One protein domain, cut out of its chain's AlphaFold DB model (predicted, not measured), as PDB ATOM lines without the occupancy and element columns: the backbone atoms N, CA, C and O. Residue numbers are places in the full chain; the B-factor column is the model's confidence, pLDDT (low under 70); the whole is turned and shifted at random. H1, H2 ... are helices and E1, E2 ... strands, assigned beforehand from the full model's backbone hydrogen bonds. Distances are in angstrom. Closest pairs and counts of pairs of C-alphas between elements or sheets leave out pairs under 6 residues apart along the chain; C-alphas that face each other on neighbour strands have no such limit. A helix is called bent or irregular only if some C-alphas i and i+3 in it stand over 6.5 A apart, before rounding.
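AT A GLANCE: This is residues 97 to 220 of the 224 residues of the protein "RNase H type-1 domain-containing protein" of Oryza sativa subsp. indica (UniProt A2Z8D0). A small sheet of three parallel strands, E1, E2 and E3, stands in the middle, with H1 and H2 packed on one face and H4 crossing the other. H3 runs side by side with H1 and also packs on H2, while H5 folds back on H4 as the second leg of a helical hairpin, its centre farthest of those of the elements from the mean of the C-alphas. The printed part has 124 residues with five named helices and three named strands, in the order E1 H1 E2 H2 H3 E3 H4 H5, and its class is mostly helix. The whole is compact, with a radius of gyration of the C-alphas of 14.3 A, and the C-alphas span 42 by 36 by 25 A.

HOW THE PARTS SIT: The sheet runs E1, residues 97 to 100, then E2, residues 133 to 137, then E3, residues 173 to 177; E1 and E3 are its edge strands. E1 and E2 are parallel at 31 degrees, with N 98 and O 134 within hydrogen-bond range at 2.8 A, and N 100 and O 136 at 3.1 A. E2 and E3 are parallel at 18 degrees, with N 135 and O 174 at 2.8 A and N 176 and O 135 at 2.8 A. H1, residues 110 to 128, is on the sheet at a height of 8.7 A; it lies over E1 and, only just, over E2, on which 3 of its C-alphas fall, and runs along the strands at 25 degrees to E1 on the local plane. The closest C-alphas of H1 and E1 are those of Cys 118 and Val 100, 5.8 A apart. H2, residues 140 to 147, is on the same face as H1, over E3, at a height of 7.7 A. H1 touches H2 with residues 111 to 115 alone, the C-alphas of Ala 115 and Val 142 being closest at 6.2 A, at a steep tilt of 49 degrees. H3, residues 157 to 169, only grazes the sheet, with residue 167. H3 touches H1 at a shallow tilt of 23 degrees, the same way, where the C-alphas of Ala 163 and Arg 119 come closest at 4.2 A. H3 touches H2 with residues 160 to 164 alone, closest at the C-alphas of Arg 164 and Leu 146, 6.5 A apart. E1, H1, E2 and E2, H2, H3, E3 are strand-helix-strand units, parallel neighbour strands joined through helices, each with a right-handed crossover. H4, residues 180 to 196, is on the opposite face, giving three layers, helices on both faces of a sheet; it runs across the strands at 76 degrees to E2 on the local plane. The closest C-alphas of H4 and E1 are those of Ala 186 and Val 100, 5.7 A apart. H4 touches H5, residues 208 to 220, with residues 182 to 189 alone; they form a helical hairpin at a shallow tilt of 14 degrees, opposite ways, closest at the C-alphas of Val 185 and Leu 213, 6.0 A apart. H5 is not on the sheet, and H1 and H4 are apart. Every O i to N i+4 pair is within hydrogen-bond range in H2 and H3, against 14 of 15 in H1, 10 of 13 in H4 and 6 of 9 in H5.

IN THESE COORDINATES: E1 begins at C-alpha 97, (153.927, 194.551, 128.527), and is 10.0 A long; E2 is 12.8 A and E3 13.6 A. H1 is 27.4 A long, from C-alpha 110 at (152.756, 174.460, 139.512); H2 is 10.6 A and H3 18.5 A. H4 is 22.5 A long, with a kink of 42 degrees near residue 187, and irregular, C-alphas 182 and 185 being 8.1 A apart. H5 is 20.3 A long, also irregular, with C-alphas 209 and 212 at 7.4 A, and ends at C-alpha 220, (140.554, 195.511, 123.191).

THE WHOLE: The C-alphas of Arg 153 and Gly 208 are the two farthest apart, at 42.2 A. The printed part has no cut. The link from H4 to H5, 11 residues, is long. The mean pLDDT of the printed part is 83.1; residues 104 to 107, 152 to 153, 203 to 204 and 216 to 220 are under 70.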
ATOM      1  N   LYS A  97     154.692 195.566 127.808       86.00
ATOM      2  CA  LYS A  97     153.927 194.551 128.527       86.00
ATOM      3  C   LYS A  97     154.500 193.172 128.217       86.00
ATOM      4  O   LYS A  97     154.762 192.875 127.054       86.00
ATOM      5  N   ILE A  98     154.707 192.358 129.246       87.69
ATOM      6  CA  ILE A  98     155.166 190.975 129.119       87.69
ATOM      7  C   ILE A  98     154.174 190.051 129.820       87.69
ATOM      8  O   ILE A  98     153.872 190.227 130.997       87.69
ATOM      9  N   ASN A  99     153.688 189.057 129.086       89.25
ATOM     10  CA  ASN A  99     152.801 188.021 129.592       89.25
ATOM     11  C   ASN A  99     153.609 186.737 129.730       89.25
ATOM     12  O   ASN A  99     154.264 186.314 128.774       89.25
ATOM     13  N   VAL A 100     153.586 186.142 130.918       89.12
ATOM     14  CA  VAL A 100     154.351 184.931 131.224       89.12
ATOM     15  C   VAL A 100     153.413 183.803 131.629       89.12
ATOM     16  O   VAL A 100     152.397 184.034 132.284       89.12
ATOM     17  N   ASP A 101     153.758 182.593 131.207       89.94
ATOM     18  CA  ASP A 101     153.087 181.351 131.588       89.94
ATOM     19  C   ASP A 101     154.117 180.214 131.538       89.94
ATOM     20  O   ASP A 101     155.056 180.244 130.729       89.94
ATOM     21  N   GLY A 102     153.974 179.238 132.425       84.19
ATOM     22  CA  GLY A 102     154.872 178.106 132.531       84.19
ATOM     23  C   GLY A 102     154.346 176.843 131.846       84.19
ATOM     24  O   GLY A 102     153.201 176.419 131.996       84.19
ATOM     25  N   ALA A 103     155.227 176.164 131.113       78.25
ATOM     26  CA  ALA A 103     154.933 174.856 130.538       78.25
ATOM     27  C   ALA A 103     155.066 173.765 131.616       78.25
ATOM     28  O   ALA A 103     156.171 173.404 132.021       78.25
ATOM     29  N   PHE A 104     153.940 173.240 132.103       68.12
ATOM     30  CA  PHE A 104     153.929 172.243 133.176       68.12
ATOM     31  C   PHE A 104     154.537 170.898 132.742       68.12
ATOM     32  O   PHE A 104     154.051 170.253 131.812       68.12
ATOM     33  N   VAL A 105     155.547 170.431 133.484       63.91
ATOM     34  CA  VAL A 105     156.100 169.070 133.399       63.91
ATOM     35  C   VAL A 105     155.754 168.333 134.696       63.91
ATOM     36  O   VAL A 105     155.937 168.872 135.786       63.91
ATOM     37  N   SER A 106     155.260 167.096 134.590       57.97
ATOM     38  CA  SER A 106     154.578 166.326 135.652       57.97
ATOM     39  C   SER A 106     155.342 166.101 136.968       57.97
ATOM     40  O   SER A 106     154.749 165.611 137.926       57.97
ATOM     41  N   GLN A 107     156.627 166.454 137.036       60.88
ATOM     42  CA  GLN A 107     157.490 166.267 138.208       60.88
ATOM     43  C   GLN A 107     157.725 167.547 139.034       60.88
ATOM     44  O   GLN A 107     158.405 167.483 140.053       60.88
ATOM     45  N   THR A 108     157.178 168.698 138.623       73.50
ATOM     46  CA  THR A 108     157.446 170.010 139.249       73.50
ATOM     47  C   THR A 108     156.173 170.609 139.856       73.50
ATOM     48  O   THR A 108     155.072 170.350 139.367       73.50
ATOM     49  N   SER A 109     156.284 171.406 140.927       84.62
ATOM     50  CA  SER A 109     155.118 172.127 141.468       84.62
ATOM     51  C   SER A 109     154.627 173.184 140.472       84.62
ATOM     52  O   SER A 109     155.425 173.766 139.736       84.62
ATOM     53  N   LYS A 110     153.313 173.443 140.423       83.06
ATOM     54  CA  LYS A 110     152.756 174.460 139.512       83.06
ATOM     55  C   LYS A 110     153.358 175.828 139.810       83.06
ATOM     56  O   LYS A 110     153.741 176.549 138.903       83.06
ATOM     57  N   GLU A 111     153.508 176.142 141.089       86.25
ATOM     58  CA  GLU A 111     154.078 177.393 141.571       86.25
ATOM     59  C   GLU A 111     155.526 177.585 141.107       86.25
ATOM     60  O   GLU A 111     155.906 178.690 140.734       86.25
ATOM     61  N   GLU A 112     156.332 176.523 141.102       88.12
ATOM     62  CA  GLU A 112     157.713 176.561 140.616       88.12
ATOM     63  C   GLU A 112     157.785 176.772 139.106       88.12
ATOM     64  O   GLU A 112     158.575 177.594 138.649       88.12
ATOM     65  N   VAL A 113     156.924 176.097 138.340       88.94
ATOM     66  CA  VAL A 113     156.817 176.275 136.886       88.94
ATOM     67  C   VAL A 113     156.488 177.731 136.535       88.94
ATOM     68  O   VAL A 113     157.165 178.332 135.701       88.94
ATOM     69  N   GLU A 114     155.520 178.332 137.231       90.94
ATOM     70  CA  GLU A 114     155.159 179.743 137.051       90.94
ATOM     71  C   GLU A 114     156.276 180.701 137.492       90.94
ATOM     72  O   GLU A 114     156.561 181.698 136.826       90.94
ATOM     73  N   ALA A 115     156.942 180.408 138.614       90.81
ATOM     74  CA  ALA A 115     158.033 181.235 139.125       90.81
ATOM     75  C   ALA A 115     159.243 181.232 138.175       90.81
ATOM     76  O   ALA A 115     159.835 182.287 137.928       90.81
ATOM     77  N   VAL A 116     159.584 180.071 137.609       90.19
ATOM     78  CA  VAL A 116     160.635 179.923 136.592       90.19
ATOM     79  C   VAL A 116     160.269 180.694 135.327       90.19
ATOM     80  O   VAL A 116     161.091 181.468 134.838       90.19
ATOM     81  N   ALA A 117     159.031 180.561 134.846       91.19
ATOM     82  CA  ALA A 117     158.556 181.297 133.677       91.19
ATOM     83  C   ALA A 117     158.627 182.819 133.881       91.19
ATOM     84  O   ALA A 117     159.111 183.538 133.007       91.19
ATOM     85  N   CYS A 118     158.230 183.316 135.058       92.25
ATOM     86  CA  CYS A 118     158.362 184.732 135.405       92.25
ATOM     87  C   CYS A 118     159.825 185.187 135.401       92.25
ATOM     88  O   CYS A 118     160.151 186.217 134.812       92.25
ATOM     89  N   ARG A 119     160.714 184.426 136.047       93.25
ATOM     90  CA  ARG A 119     162.146 184.739 136.122       93.25
ATOM     91  C   ARG A 119     162.768 184.832 134.731       93.25
ATOM     92  O   ARG A 119     163.436 185.820 134.425       93.25
ATOM     93  N   ASP A 120     162.565 183.809 133.910       91.50
ATOM     94  CA  ASP A 120     163.196 183.711 132.595       91.50
ATOM     95  C   ASP A 120     162.574 184.708 131.613       91.50
ATOM     96  O   ASP A 120     163.303 185.367 130.873       91.50
ATOM     97  N   GLY A 121     161.257 184.927 131.694       90.81
ATOM     98  CA  GLY A 121     160.556 185.955 130.926       90.81
ATOM     99  C   GLY A 121     161.077 187.368 131.203       90.81
ATOM    100  O   GLY A 121     161.318 188.126 130.266       90.81
ATOM    101  N   VAL A 122     161.329 187.720 132.471       91.94
ATOM    102  CA  VAL A 122     161.903 189.031 132.828       91.94
ATOM    103  C   VAL A 122     163.359 189.155 132.374       91.94
ATOM    104  O   VAL A 122     163.742 190.195 131.837       91.94
ATOM    105  N   LYS A 123     164.185 188.114 132.561       92.00
ATOM    106  CA  LYS A 123     165.582 188.117 132.089       92.00
ATOM    107  C   LYS A 123     165.643 188.353 130.578       92.00
ATOM    108  O   LYS A 123     166.353 189.252 130.133       92.00
ATOM    109  N   LEU A 124     164.824 187.623 129.823       89.56
ATOM    110  CA  LEU A 124     164.712 187.761 128.375       89.56
ATOM    111  C   LEU A 124     164.220 189.157 127.964       89.56
ATOM    112  O   LEU A 124     164.758 189.768 127.043       89.56
ATOM    113  N   ALA A 125     163.230 189.695 128.682       88.81
ATOM    114  CA  ALA A 125     162.731 191.043 128.446       88.81
ATOM    115  C   ALA A 125     163.832 192.097 128.635       88.81
ATOM    116  O   ALA A 125     163.987 192.962 127.783       88.81
ATOM    117  N   ASN A 126     164.648 192.004 129.686       89.75
ATOM    118  CA  ASN A 126     165.733 192.961 129.940       89.75
ATOM    119  C   ASN A 126     166.836 192.961 128.871       89.75
ATOM    120  O   ASN A 126     167.487 193.990 128.631       89.75
ATOM    121  N   GLU A 127     167.066 191.820 128.222       88.75
ATOM    122  CA  GLU A 127     168.022 191.744 127.121       88.75
ATOM    123  C   GLU A 127     167.577 192.626 125.951       88.75
ATOM    124  O   GLU A 127     168.396 193.359 125.389       88.75
ATOM    125  N   TRP A 128     166.286 192.606 125.608       84.25
ATOM    126  CA  TRP A 128     165.787 193.194 124.357       84.25
ATOM    127  C   TRP A 128     165.014 194.496 124.535       84.25
ATOM    128  O   TRP A 128     164.956 195.309 123.615       84.25
ATOM    129  N   ILE A 129     164.433 194.715 125.708       84.44
ATOM    130  CA  ILE A 129     163.543 195.830 126.001       84.44
ATOM    131  C   ILE A 129     164.258 196.771 126.965       84.44
ATOM    132  O   ILE A 129     164.633 196.399 128.073       84.44
ATOM    133  N   LYS A 130     164.446 198.021 126.534       85.31
ATOM    134  CA  LYS A 130     165.014 199.100 127.368       85.31
ATOM    135  C   LYS A 130     163.945 200.025 127.960       85.31
ATOM    136  O   LYS A 130     164.268 201.010 128.613       85.31
ATOM    137  N   MET A 131     162.678 199.702 127.719       84.50
ATOM    138  CA  MET A 131     161.510 200.401 128.247       84.50
ATOM    139  C   MET A 131     161.102 199.846 129.621       84.50
ATOM    140  O   MET A 131     161.364 198.677 129.905       84.50
ATOM    141  N   PRO A 132     160.429 200.651 130.461       88.88
ATOM    142  CA  PRO A 132     159.707 200.172 131.636       88.88
ATOM    143  C   PRO A 132     158.837 198.936 131.362       88.88
ATOM    144  O   PRO A 132     158.176 198.869 130.325       88.88
ATOM    145  N   LEU A 133     158.810 197.985 132.301       89.88
ATOM    146  CA  LEU A 133     158.140 196.690 132.119       89.88
ATOM    147  C   LEU A 133     156.845 196.563 132.930       89.88
ATOM    148  O   LEU A 133     156.808 196.888 134.113       89.88
ATOM    149  N   ILE A 134     155.798 196.011 132.324       90.19
ATOM    150  CA  ILE A 134     154.604 195.511 133.013       90.19
ATOM    151  C   ILE A 134     154.606 193.988 132.902       90.19
ATOM    152  O   ILE A 134     154.400 193.456 131.816       90.19
ATOM    153  N   LEU A 135     154.850 193.295 134.013       90.62
ATOM    154  CA  LEU A 135     154.814 191.837 134.112       90.62
ATOM    155  C   LEU A 135     153.399 191.361 134.455       90.62
ATOM    156  O   LEU A 135     152.921 191.618 135.560       90.62
ATOM    157  N   GLU A 136     152.758 190.634 133.541       90.44
ATOM    158  CA  GLU A 136     151.452 189.996 133.716       90.44
ATOM    159  C   GLU A 136     151.605 188.490 133.966       90.44
ATOM    160  O   GLU A 136     152.184 187.772 133.154       90.44
ATOM    161  N   THR A 137     151.055 188.006 135.084       88.62
ATOM    162  CA  THR A 137     150.984 186.574 135.429       88.62
ATOM    163  C   THR A 137     149.570 186.207 135.874       88.62
ATOM    164  O   THR A 137     148.917 186.970 136.592       88.62
ATOM    165  N   ASP A 138     149.072 185.038 135.477       87.25
ATOM    166  CA  ASP A 138     147.789 184.506 135.949       87.25
ATOM    167  C   ASP A 138     147.900 183.783 137.309       87.25
ATOM    168  O   ASP A 138     146.887 183.413 137.914       87.25
ATOM    169  N   CYS A 139     149.117 183.649 137.849       86.19
ATOM    170  CA  CYS A 139     149.373 183.086 139.166       86.19
ATOM    171  C   CYS A 139     149.384 184.175 140.252       86.19
ATOM    172  O   CYS A 139     150.386 184.855 140.500       86.19
ATOM    173  N   ALA A 140     148.257 184.312 140.960       84.19
ATOM    174  CA  ALA A 140     148.101 185.283 142.048       84.19
ATOM    175  C   ALA A 140     149.164 185.121 143.151       84.19
ATOM    176  O   ALA A 140     149.654 186.119 143.681       84.19
ATOM    177  N   ASN A 141     149.561 183.879 143.454       86.44
ATOM    178  CA  ASN A 141     150.597 183.597 144.445       86.44
ATOM    179  C   ASN A 141     151.950 184.186 144.013       86.44
ATOM    180  O   ASN A 141     152.527 184.993 144.737       86.44
ATOM    181  N   VAL A 142     152.401 183.884 142.792       88.00
ATOM    182  CA  VAL A 142     153.651 184.426 142.231       88.00
ATOM    183  C   VAL A 142     153.622 185.956 142.186       88.00
ATOM    184  O   VAL A 142     154.562 186.601 142.648       88.00
ATOM    185  N   SER A 143     152.513 186.554 141.732       89.25
ATOM    186  CA  SER A 143     152.334 188.013 141.742       89.25
ATOM    187  C   SER A 143     152.465 188.606 143.148       89.25
ATOM    188  O   SER A 143     153.105 189.644 143.328       89.25
ATOM    189  N   SER A 144     151.872 187.956 144.156       86.69
ATOM    190  CA  SER A 144     151.916 188.424 145.543       86.69
ATOM    191  C   SER A 144     153.324 188.355 146.141       86.69
ATOM    192  O   SER A 144     153.774 189.330 146.745       86.69
ATOM    193  N   VAL A 145     154.058 187.265 145.897       89.06
ATOM    194  CA  VAL A 145     155.417 187.063 146.419       89.06
ATOM    195  C   VAL A 145     156.409 188.028 145.771       89.06
ATOM    196  O   VAL A 145     157.244 188.609 146.461       89.06
ATOM    197  N   LEU A 146     156.290 188.277 144.461       88.69
ATOM    198  CA  LEU A 146     157.149 189.237 143.759       88.69
ATOM    199  C   LEU A 146     156.916 190.691 144.210       88.69
ATOM    200  O   LEU A 146     157.836 191.507 144.140       88.69
ATOM    201  N   LYS A 147     155.706 191.022 144.680       88.88
ATOM    202  CA  LYS A 147     155.364 192.351 145.220       88.88
ATOM    203  C   LYS A 147     155.766 192.536 146.679       88.88
ATOM    204  O   LYS A 147     156.088 193.654 147.076       88.88
ATOM    205  N   ALA A 148     155.704 191.480 147.484       87.06
ATOM    206  CA  ALA A 148     156.001 191.545 148.911       87.06
ATOM    207  C   ALA A 148     157.461 191.949 149.146       87.06
ATOM    208  O   ALA A 148     158.345 191.434 148.487       87.06
ATOM    209  N   THR A 149     157.768 192.837 150.089       74.25
ATOM    210  CA  THR A 149     159.151 193.282 150.380       74.25
ATOM    211  C   THR A 149     159.943 192.336 151.286       74.25
ATOM    212  O   THR A 149     161.150 192.502 151.415       74.25
ATOM    213  N   GLY A 150     159.280 191.355 151.901       74.19
ATOM    214  CA  GLY A 150     159.888 190.430 152.856       74.19
ATOM    215  C   GLY A 150     160.541 189.204 152.224       74.19
ATOM    216  O   GLY A 150     160.320 188.898 151.049       74.19
ATOM    217  N   GLU A 151     161.320 188.499 153.047       73.31
ATOM    218  CA  GLU A 151     161.870 187.190 152.712       73.31
ATOM    219  C   GLU A 151     160.851 186.070 152.905       73.31
ATOM    220  O   GLU A 151     160.185 186.002 153.939       73.31
ATOM    221  N   ASP A 152     160.746 185.180 151.920       68.56
ATOM    222  CA  ASP A 152     159.999 183.931 152.048       68.56
ATOM    223  C   ASP A 152     160.969 182.789 152.395       68.56
ATOM    224  O   ASP A 152     162.069 182.703 151.857       68.56
ATOM    225  N   ARG A 153     160.565 181.883 153.293       69.19
ATOM    226  CA  ARG A 153     161.341 180.681 153.663       69.19
ATOM    227  C   ARG A 153     161.094 179.501 152.713       69.19
ATOM    228  O   ARG A 153     161.537 178.384 152.980       69.19
ATOM    229  N   SER A 154     160.353 179.727 151.632       78.62
ATOM    230  CA  SER A 154     160.047 178.730 150.610       78.62
ATOM    231  C   SER A 154     161.295 178.221 149.882       78.62
ATOM    232  O   SER A 154     162.252 178.951 149.635       78.62
ATOM    233  N   ARG A 155     161.241 176.963 149.428       82.62
ATOM    234  CA  ARG A 155     162.259 176.357 148.546       82.62
ATOM    235  C   ARG A 155     162.415 177.123 147.224       82.62
ATOM    236  O   ARG A 155     163.460 177.036 146.592       82.62
ATOM    237  N   LEU A 156     161.392 177.890 146.836       86.50
ATOM    238  CA  LEU A 156     161.361 178.714 145.624       86.50
ATOM    239  C   LEU A 156     161.932 180.122 145.834       86.50
ATOM    240  O   LEU A 156     162.003 180.892 144.878       86.50
ATOM    241  N   TRP A 157     162.349 180.475 147.056       89.06
ATOM    242  CA  TRP A 157     162.838 181.816 147.384       89.06
ATOM    243  C   TRP A 157     163.958 182.280 146.457       89.06
ATOM    244  O   TRP A 157     163.912 183.403 145.966       89.06
ATOM    245  N   ASN A 158     164.904 181.394 146.134       90.25
ATOM    246  CA  ASN A 158     166.002 181.707 145.217       90.25
ATOM    247  C   ASN A 158     165.491 182.113 143.824       90.25
ATOM    248  O   ASN A 158     165.981 183.076 143.243       90.25
ATOM    249  N   ILE A 159     164.455 181.439 143.316       91.56
ATOM    250  CA  ILE A 159     163.846 181.742 142.012       91.56
ATOM    251  C   ILE A 159     163.149 183.106 142.064       91.56
ATOM    252  O   ILE A 159     163.342 183.934 141.171       91.56
ATOM    253  N   PHE A 160     162.384 183.372 143.128       91.62
ATOM    254  CA  PHE A 160     161.740 184.671 143.326       91.62
ATOM    255  C   PHE A 160     162.758 185.799 143.495       91.62
ATOM    256  O   PHE A 160     162.564 186.876 142.938       91.62
ATOM    257  N   GLN A 161     163.858 185.563 144.208       91.25
ATOM    258  CA  GLN A 161     164.947 186.526 144.348       91.25
ATOM    259  C   GLN A 161     165.597 186.841 143.009       91.25
ATOM    260  O   GLN A 161     165.733 188.012 142.665       91.25
ATOM    261  N   GLU A 162     165.918 185.830 142.203       93.19
ATOM    262  CA  GLU A 162     166.447 186.051 140.856       93.19
ATOM    263  C   GLU A 162     165.479 186.849 139.975       93.19
ATOM    264  O   GLU A 162     165.904 187.763 139.269       93.19
ATOM    265  N   ALA A 163     164.179 186.544 140.030       92.56
ATOM    266  CA  ALA A 163     163.164 187.287 139.287       92.56
ATOM    267  C   ALA A 163     163.077 188.752 139.746       92.56
ATOM    268  O   ALA A 163     162.971 189.655 138.918       92.56
ATOM    269  N   ARG A 164     163.168 189.011 141.056       92.19
ATOM    270  CA  ARG A 164     163.149 190.370 141.622       92.19
ATOM    271  C   ARG A 164     164.397 191.163 141.278       92.19
ATOM    272  O   ARG A 164     164.282 192.335 140.932       92.19
ATOM    273  N   LEU A 165     165.567 190.533 141.336       91.62
ATOM    274  CA  LEU A 165     166.819 191.141 140.899       91.62
ATOM    275  C   LEU A 165     166.752 191.491 139.412       91.62
ATOM    276  O   LEU A 165     167.119 192.599 139.038       91.62
ATOM    277  N   ALA A 166     166.215 190.596 138.577       91.88
ATOM    278  CA  ALA A 166     166.005 190.881 137.164       91.88
ATOM    279  C   ALA A 166     165.014 192.042 136.959       91.88
ATOM    280  O   ALA A 166     165.308 192.958 136.199       91.88
ATOM    281  N   LEU A 167     163.886 192.079 137.672       91.06
ATOM    282  CA  LEU A 167     162.941 193.204 137.611       91.06
ATOM    283  C   LEU A 167     163.582 194.531 138.040       91.06
ATOM    284  O   LEU A 167     163.303 195.564 137.442       91.06
ATOM    285  N   ALA A 168     164.467 194.509 139.037       90.31
ATOM    286  CA  ALA A 168     165.180 195.695 139.501       90.31
ATOM    287  C   ALA A 168     166.192 196.242 138.474       90.31
ATOM    288  O   ALA A 168     166.550 197.417 138.550       90.31
ATOM    289  N   LEU A 169     166.634 195.430 137.502       88.94
ATOM    290  CA  LEU A 169     167.431 195.913 136.365       88.94
ATOM    291  C   LEU A 169     166.594 196.765 135.402       88.94
ATOM    292  O   LEU A 169     167.129 197.640 134.721       88.94
ATOM    293  N   SER A 170     165.284 196.528 135.343       81.00
ATOM    294  CA  SER A 170     164.359 197.367 134.595       81.00
ATOM    295  C   SER A 170     164.160 198.666 135.378       81.00
ATOM    296  O   SER A 170     163.588 198.662 136.464       81.00
ATOM    297  N   HIS A 171     164.612 199.799 134.831       75.25
ATOM    298  CA  HIS A 171     164.606 201.115 135.499       75.25
ATOM    299  C   HIS A 171     163.257 201.490 136.147       75.25
ATOM    300  O   HIS A 171     163.200 202.247 137.115       75.25
ATOM    301  N   LYS A 172     162.155 200.951 135.610       89.31
ATOM    302  CA  LYS A 172     160.815 201.018 136.186       89.31
ATOM    303  C   LYS A 172     160.049 199.743 135.832       89.31
ATOM    304  O   LYS A 172     160.113 199.296 134.688       89.31
ATOM    305  N   TYR A 173     159.306 199.182 136.785       91.19
ATOM    306  CA  TYR A 173     158.492 197.992 136.544       91.19
ATOM    307  C   TYR A 173     157.164 198.009 137.312       91.19
ATOM    308  O   TYR A 173     157.006 198.704 138.317       91.19
ATOM    309  N   GLN A 174     156.200 197.228 136.829       89.38
ATOM    310  CA  GLN A 174     154.932 196.925 137.488       89.38
ATOM    311  C   GLN A 174     154.653 195.430 137.390       89.38
ATOM    312  O   GLN A 174     154.945 194.806 136.377       89.38
ATOM    313  N   ILE A 175     154.068 194.859 138.439       88.94
ATOM    314  CA  ILE A 175     153.638 193.459 138.455       88.94
ATOM    315  C   ILE A 175     152.112 193.447 138.539       88.94
ATOM    316  O   ILE A 175     151.522 194.061 139.434       88.94
ATOM    317  N   VAL A 176     151.455 192.726 137.644       86.31
ATOM    318  CA  VAL A 176     149.999 192.645 137.532       86.31
ATOM    319  C   VAL A 176     149.589 191.178 137.555       86.31
ATOM    320  O   VAL A 176     150.205 190.336 136.908       86.31
ATOM    321  N   SER A 177     148.569 190.862 138.354       83.88
ATOM    322  CA  SER A 177     147.922 189.554 138.285       83.88
ATOM    323  C   SER A 177     146.728 189.669 137.349       83.88
ATOM    324  O   SER A 177     145.922 190.588 137.511       83.88
ATOM    325  N   VAL A 178     146.642 188.770 136.373       83.12
ATOM    326  CA  VAL A 178     145.595 188.756 135.347       83.12
ATOM    327  C   VAL A 178     144.751 187.489 135.450       83.12
ATOM    328  O   VAL A 178     145.131 186.514 136.088       83.12
ATOM    329  N   SER A 179     143.565 187.491 134.843       81.19
ATOM    330  CA  SER A 179     142.777 186.260 134.737       81.19
ATOM    331  C   SER A 179     143.400 185.312 133.707       81.19
ATOM    332  O   SER A 179     144.003 185.760 132.734       81.19
ATOM    333  N   ARG A 180     143.160 184.000 133.840       79.00
ATOM    334  CA  ARG A 180     143.557 183.007 132.820       79.00
ATOM    335  C   ARG A 180     143.053 183.351 131.419       79.00
ATOM    336  O   ARG A 180     143.712 183.064 130.428       79.00
ATOM    337  N   ASN A 181     141.881 183.984 131.331       75.88
ATOM    338  CA  ASN A 181     141.297 184.390 130.056       75.88
ATOM    339  C   ASN A 181     142.116 185.489 129.361       75.88
ATOM    340  O   ASN A 181     142.168 185.502 128.138       75.88
ATOM    341  N   ALA A 182     142.765 186.362 130.135       74.25
ATOM    342  CA  ALA A 182     143.645 187.418 129.640       74.25
ATOM    343  C   ALA A 182     145.089 186.936 129.383       74.25
ATOM    344  O   ALA A 182     145.879 187.674 128.814       74.25
ATOM    345  N   ASN A 183     145.442 185.701 129.769       83.31
ATOM    346  CA  ASN A 183     146.779 185.126 129.559       83.31
ATOM    347  C   ASN A 183     146.814 184.020 128.482       83.31
ATOM    348  O   ASN A 183     147.758 183.235 128.408       83.31
ATOM    349  N   LYS A 184     145.784 183.930 127.625       85.56
ATOM    350  CA  LYS A 184     145.616 182.834 126.645       85.56
ATOM    351  C   LYS A 184     146.763 182.696 125.644       85.56
ATOM    352  O   LYS A 184     147.071 181.576 125.228       85.56
ATOM    353  N   VAL A 185     147.362 183.813 125.228       85.75
ATOM    354  CA  VAL A 185     148.479 183.814 124.272       85.75
ATOM    355  C   VAL A 185     149.712 183.176 124.908       85.75
ATOM    356  O   VAL A 185     150.247 182.218 124.349       85.75
ATOM    357  N   ALA A 186     150.119 183.640 126.097       87.12
ATOM    358  CA  ALA A 186     151.254 183.076 126.832       87.12
ATOM    359  C   ALA A 186     151.042 181.584 127.124       87.12
ATOM    360  O   ALA A 186     151.922 180.769 126.847       87.12
ATOM    361  N   HIS A 187     149.830 181.211 127.538       88.88
ATOM    362  CA  HIS A 187     149.449 179.821 127.775       88.88
ATOM    363  C   HIS A 187     149.610 178.921 126.554       88.88
ATOM    364  O   HIS A 187     150.139 177.806 126.631       88.88
ATOM    365  N   SER A 188     149.151 179.412 125.404       86.88
ATOM    366  CA  SER A 188     149.208 178.673 124.148       86.88
ATOM    367  C   SER A 188     150.645 178.538 123.646       86.88
ATOM    368  O   SER A 188     151.010 177.481 123.131       86.88
ATOM    369  N   LEU A 189     151.480 179.562 123.846       86.88
ATOM    370  CA  LEU A 189     152.912 179.509 123.541       86.88
ATOM    371  C   LEU A 189     153.651 178.514 124.444       86.88
ATOM    372  O   LEU A 189     154.422 177.702 123.934       86.88
ATOM    373  N   ALA A 190     153.368 178.508 125.749       87.06
ATOM    374  CA  ALA A 190     153.935 177.539 126.688       87.06
ATOM    375  C   ALA A 190     153.570 176.093 126.301       87.06
ATOM    376  O   ALA A 190     154.430 175.210 126.250       87.06
ATOM    377  N   HIS A 191     152.310 175.848 125.926       86.50
ATOM    378  CA  HIS A 191     151.868 174.536 125.447       86.50
ATOM    379  C   HIS A 191     152.487 174.137 124.105       86.50
ATOM    380  O   HIS A 191     152.776 172.959 123.887       86.50
ATOM    381  N   LEU A 192     152.693 175.090 123.195       84.75
ATOM    382  CA  LEU A 192     153.343 174.835 121.911       84.75
ATOM    383  C   LEU A 192     154.814 174.456 122.101       84.75
ATOM    384  O   LEU A 192     155.273 173.485 121.498       84.75
ATOM    385  N   ALA A 193     155.527 175.172 122.972       83.94
ATOM    386  CA  ALA A 193     156.900 174.857 123.356       83.94
ATOM    387  C   ALA A 193     157.005 173.445 123.949       83.94
ATOM    388  O   ALA A 193     157.877 172.672 123.549       83.94
ATOM    389  N   LEU A 194     156.062 173.075 124.825       84.56
ATOM    390  CA  LEU A 194     155.995 171.740 125.420       84.56
ATOM    391  C   LEU A 194     155.759 170.645 124.372       84.56
ATOM    392  O   LEU A 194     156.472 169.645 124.352       84.56
ATOM    393  N   ARG A 195     154.779 170.834 123.478       83.25
ATOM    394  CA  ARG A 195     154.443 169.855 122.426       83.25
ATOM    395  C   ARG A 195     155.594 169.616 121.457       83.25
ATOM    396  O   ARG A 195     155.797 168.489 121.022       83.25
ATOM    397  N   ASN A 196     156.333 170.672 121.133       81.50
ATOM    398  CA  ASN A 196     157.432 170.616 120.175       81.50
ATOM    399  C   ASN A 196     158.793 170.367 120.838       81.50
ATOM    400  O   ASN A 196     159.798 170.320 120.132       81.50
ATOM    401  N   ASN A 197     158.834 170.238 122.170       80.00
ATOM    402  CA  ASN A 197     160.053 170.154 122.975       80.00
ATOM    403  C   ASN A 197     161.102 171.210 122.566       80.00
ATOM    404  O   ASN A 197     162.267 170.899 122.316       80.00
ATOM    405  N   SER A 198     160.655 172.459 122.407       77.06
ATOM    406  CA  SER A 198     161.434 173.531 121.785       77.06
ATOM    407  C   SER A 198     161.379 174.813 122.612       77.06
ATOM    408  O   SER A 198     160.310 175.218 123.058       77.06
ATOM    409  N   SER A 199     162.528 175.476 122.763       77.69
ATOM    410  CA  SER A 199     162.632 176.839 123.288       77.69
ATOM    411  C   SER A 199     162.881 177.783 122.115       77.69
ATOM    412  O   SER A 199     163.962 177.785 121.525       77.69
ATOM    413  N   THR A 200     161.849 178.521 121.712       78.69
ATOM    414  CA  THR A 200     161.883 179.407 120.542       78.69
ATOM    415  C   THR A 200     161.342 180.785 120.881       78.69
ATOM    416  O   THR A 200     160.526 180.963 121.781       78.69
ATOM    417  N   VAL A 201     161.847 181.776 120.153       80.00
ATOM    418  CA  VAL A 201     161.542 183.190 120.342       80.00
ATOM    419  C   VAL A 201     161.029 183.744 119.024       80.00
ATOM    420  O   VAL A 201     161.716 183.659 118.005       80.00
ATOM    421  N   TRP A 202     159.870 184.393 119.063       77.69
ATOM    422  CA  TRP A 202     159.261 185.045 117.906       77.69
ATOM    423  C   TRP A 202     159.287 186.564 118.083       77.69
ATOM    424  O   TRP A 202     158.874 187.069 119.122       77.69
ATOM    425  N   ARG A 203     159.799 187.297 117.083       67.75
ATOM    426  CA  ARG A 203     160.001 188.763 117.158       67.75
ATOM    427  C   ARG A 203     159.102 189.574 116.229       67.75
ATOM    428  O   ARG A 203     158.625 190.628 116.619       67.75
ATOM    429  N   ALA A 204     158.907 189.097 115.003       69.94
ATOM    430  CA  ALA A 204     158.131 189.800 113.976       69.94
ATOM    431  C   ALA A 204     156.912 189.001 113.505       69.94
ATOM    432  O   ALA A 204     155.953 189.569 112.998       69.94
ATOM    433  N   GLN A 205     156.951 187.678 113.673       74.31
ATOM    434  CA  GLN A 205     155.901 186.791 113.210       74.31
ATOM    435  C   GLN A 205     155.671 185.697 114.240       74.31
ATOM    436  O   GLN A 205     156.555 184.878 114.501       74.31
ATOM    437  N   ALA A 206     154.491 185.728 114.848       78.50
ATOM    438  CA  ALA A 206     154.057 184.700 115.773       78.50
ATOM    439  C   ALA A 206     153.660 183.417 115.014       78.50
ATOM    440  O   ALA A 206     153.322 183.481 113.826       78.50
ATOM    441  N   PRO A 207     153.678 182.247 115.678       80.94
ATOM    442  CA  PRO A 207     153.140 181.019 115.110       80.94
ATOM    443  C   PRO A 207     151.685 181.199 114.671       80.94
ATOM    444  O   PRO A 207     150.881 181.762 115.411       80.94
ATOM    445  N   GLY A 208     151.317 180.633 113.517       80.44
ATOM    446  CA  GLY A 208     149.938 180.698 113.013       80.44
ATOM    447  C   GLY A 208     148.890 180.186 114.011       80.44
ATOM    448  O   GLY A 208     147.765 180.672 114.031       80.44
ATOM    449  N   SER A 209     149.279 179.265 114.899       78.81
ATOM    450  CA  SER A 209     148.427 178.714 115.959       78.81
ATOM    451  C   SER A 209     147.992 179.725 117.024       78.81
ATOM    452  O   SER A 209     147.037 179.449 117.739       78.81
ATOM    453  N   VAL A 210     148.689 180.856 117.173       82.38
ATOM    454  CA  VAL A 210     148.336 181.909 118.144       82.38
ATOM    455  C   VAL A 210     147.853 183.198 117.477       82.38
ATOM    456  O   VAL A 210     147.447 184.112 118.184       82.38
ATOM    457  N   SER A 211     147.845 183.280 116.142       80.69
ATOM    458  CA  SER A 211     147.451 184.492 115.408       80.69
ATOM    459  C   SER A 211     146.020 184.947 115.712       80.69
ATOM    460  O   SER A 211     145.779 186.142 115.839       80.69
ATOM    461  N   GLU A 212     145.082 184.013 115.876       79.94
ATOM    462  CA  GLU A 212     143.693 184.333 116.236       79.94
ATOM    463  C   GLU A 212     143.575 184.846 117.680       79.94
ATOM    464  O   GLU A 212     142.871 185.816 117.943       79.94
ATOM    465  N   LEU A 213     144.323 184.244 118.612       77.94
ATOM    466  CA  LEU A 213     144.376 184.700 120.004       77.94
ATOM    467  C   LEU A 213     145.027 186.082 120.120       77.94
ATOM    468  O   LEU A 213     144.587 186.892 120.926       77.94
ATOM    469  N   LEU A 214     146.046 186.357 119.304       74.94
ATOM    470  CA  LEU A 214     146.681 187.671 119.216       74.94
ATOM    471  C   LEU A 214     145.729 188.729 118.655       74.94
ATOM    472  O   LEU A 214     145.721 189.844 119.162       74.94
ATOM    473  N   ALA A 215     144.921 188.397 117.643       73.06
ATOM    474  CA  ALA A 215     143.903 189.314 117.131       73.06
ATOM    475  C   ALA A 215     142.895 189.686 118.233       73.06
ATOM    476  O   ALA A 215     142.683 190.863 118.500       73.06
ATOM    477  N   GLN A 216     142.392 188.686 118.966       69.00
ATOM    478  CA  GLN A 216     141.471 188.898 120.090       69.00
ATOM    479  C   GLN A 216     142.085 189.725 121.234       69.00
ATOM    480  O   GLN A 216     141.371 190.498 121.870       69.00
ATOM    481  N   ASP A 217     143.386 189.581 121.505       67.62
ATOM    482  CA  ASP A 217     144.086 190.347 122.550       67.62
ATOM    483  C   ASP A 217     144.349 191.808 122.124       67.62
ATOM    484  O   ASP A 217     144.281 192.728 122.941       67.62
ATOM    485  N   CYS A 218     144.583 192.045 120.828       60.22
ATOM    486  CA  CYS A 218     144.792 193.376 120.249       60.22
ATOM    487  C   CYS A 218     143.490 194.179 120.052       60.22
ATOM    488  O   CYS A 218     143.526 195.412 120.077       60.22
ATOM    489  N   ASP A 219     142.342 193.517 119.892       48.91
ATOM    490  CA  ASP A 219     141.057 194.171 119.593       48.91
ATOM    491  C   ASP A 219     140.427 194.904 120.798       48.91
ATOM    492  O   ASP A 219     139.486 195.682 120.637       48.91
ATOM    493  N   HIS A 220     140.982 194.755 122.006       46.12
ATOM    494  CA  HIS A 220     140.554 195.511 123.191       46.12
ATOM    495  C   HIS A 220     141.071 196.965 123.247       46.12
ATOM    496  O   HIS A 220     140.754 197.683 124.196       46.12
TER     497      HIS A 220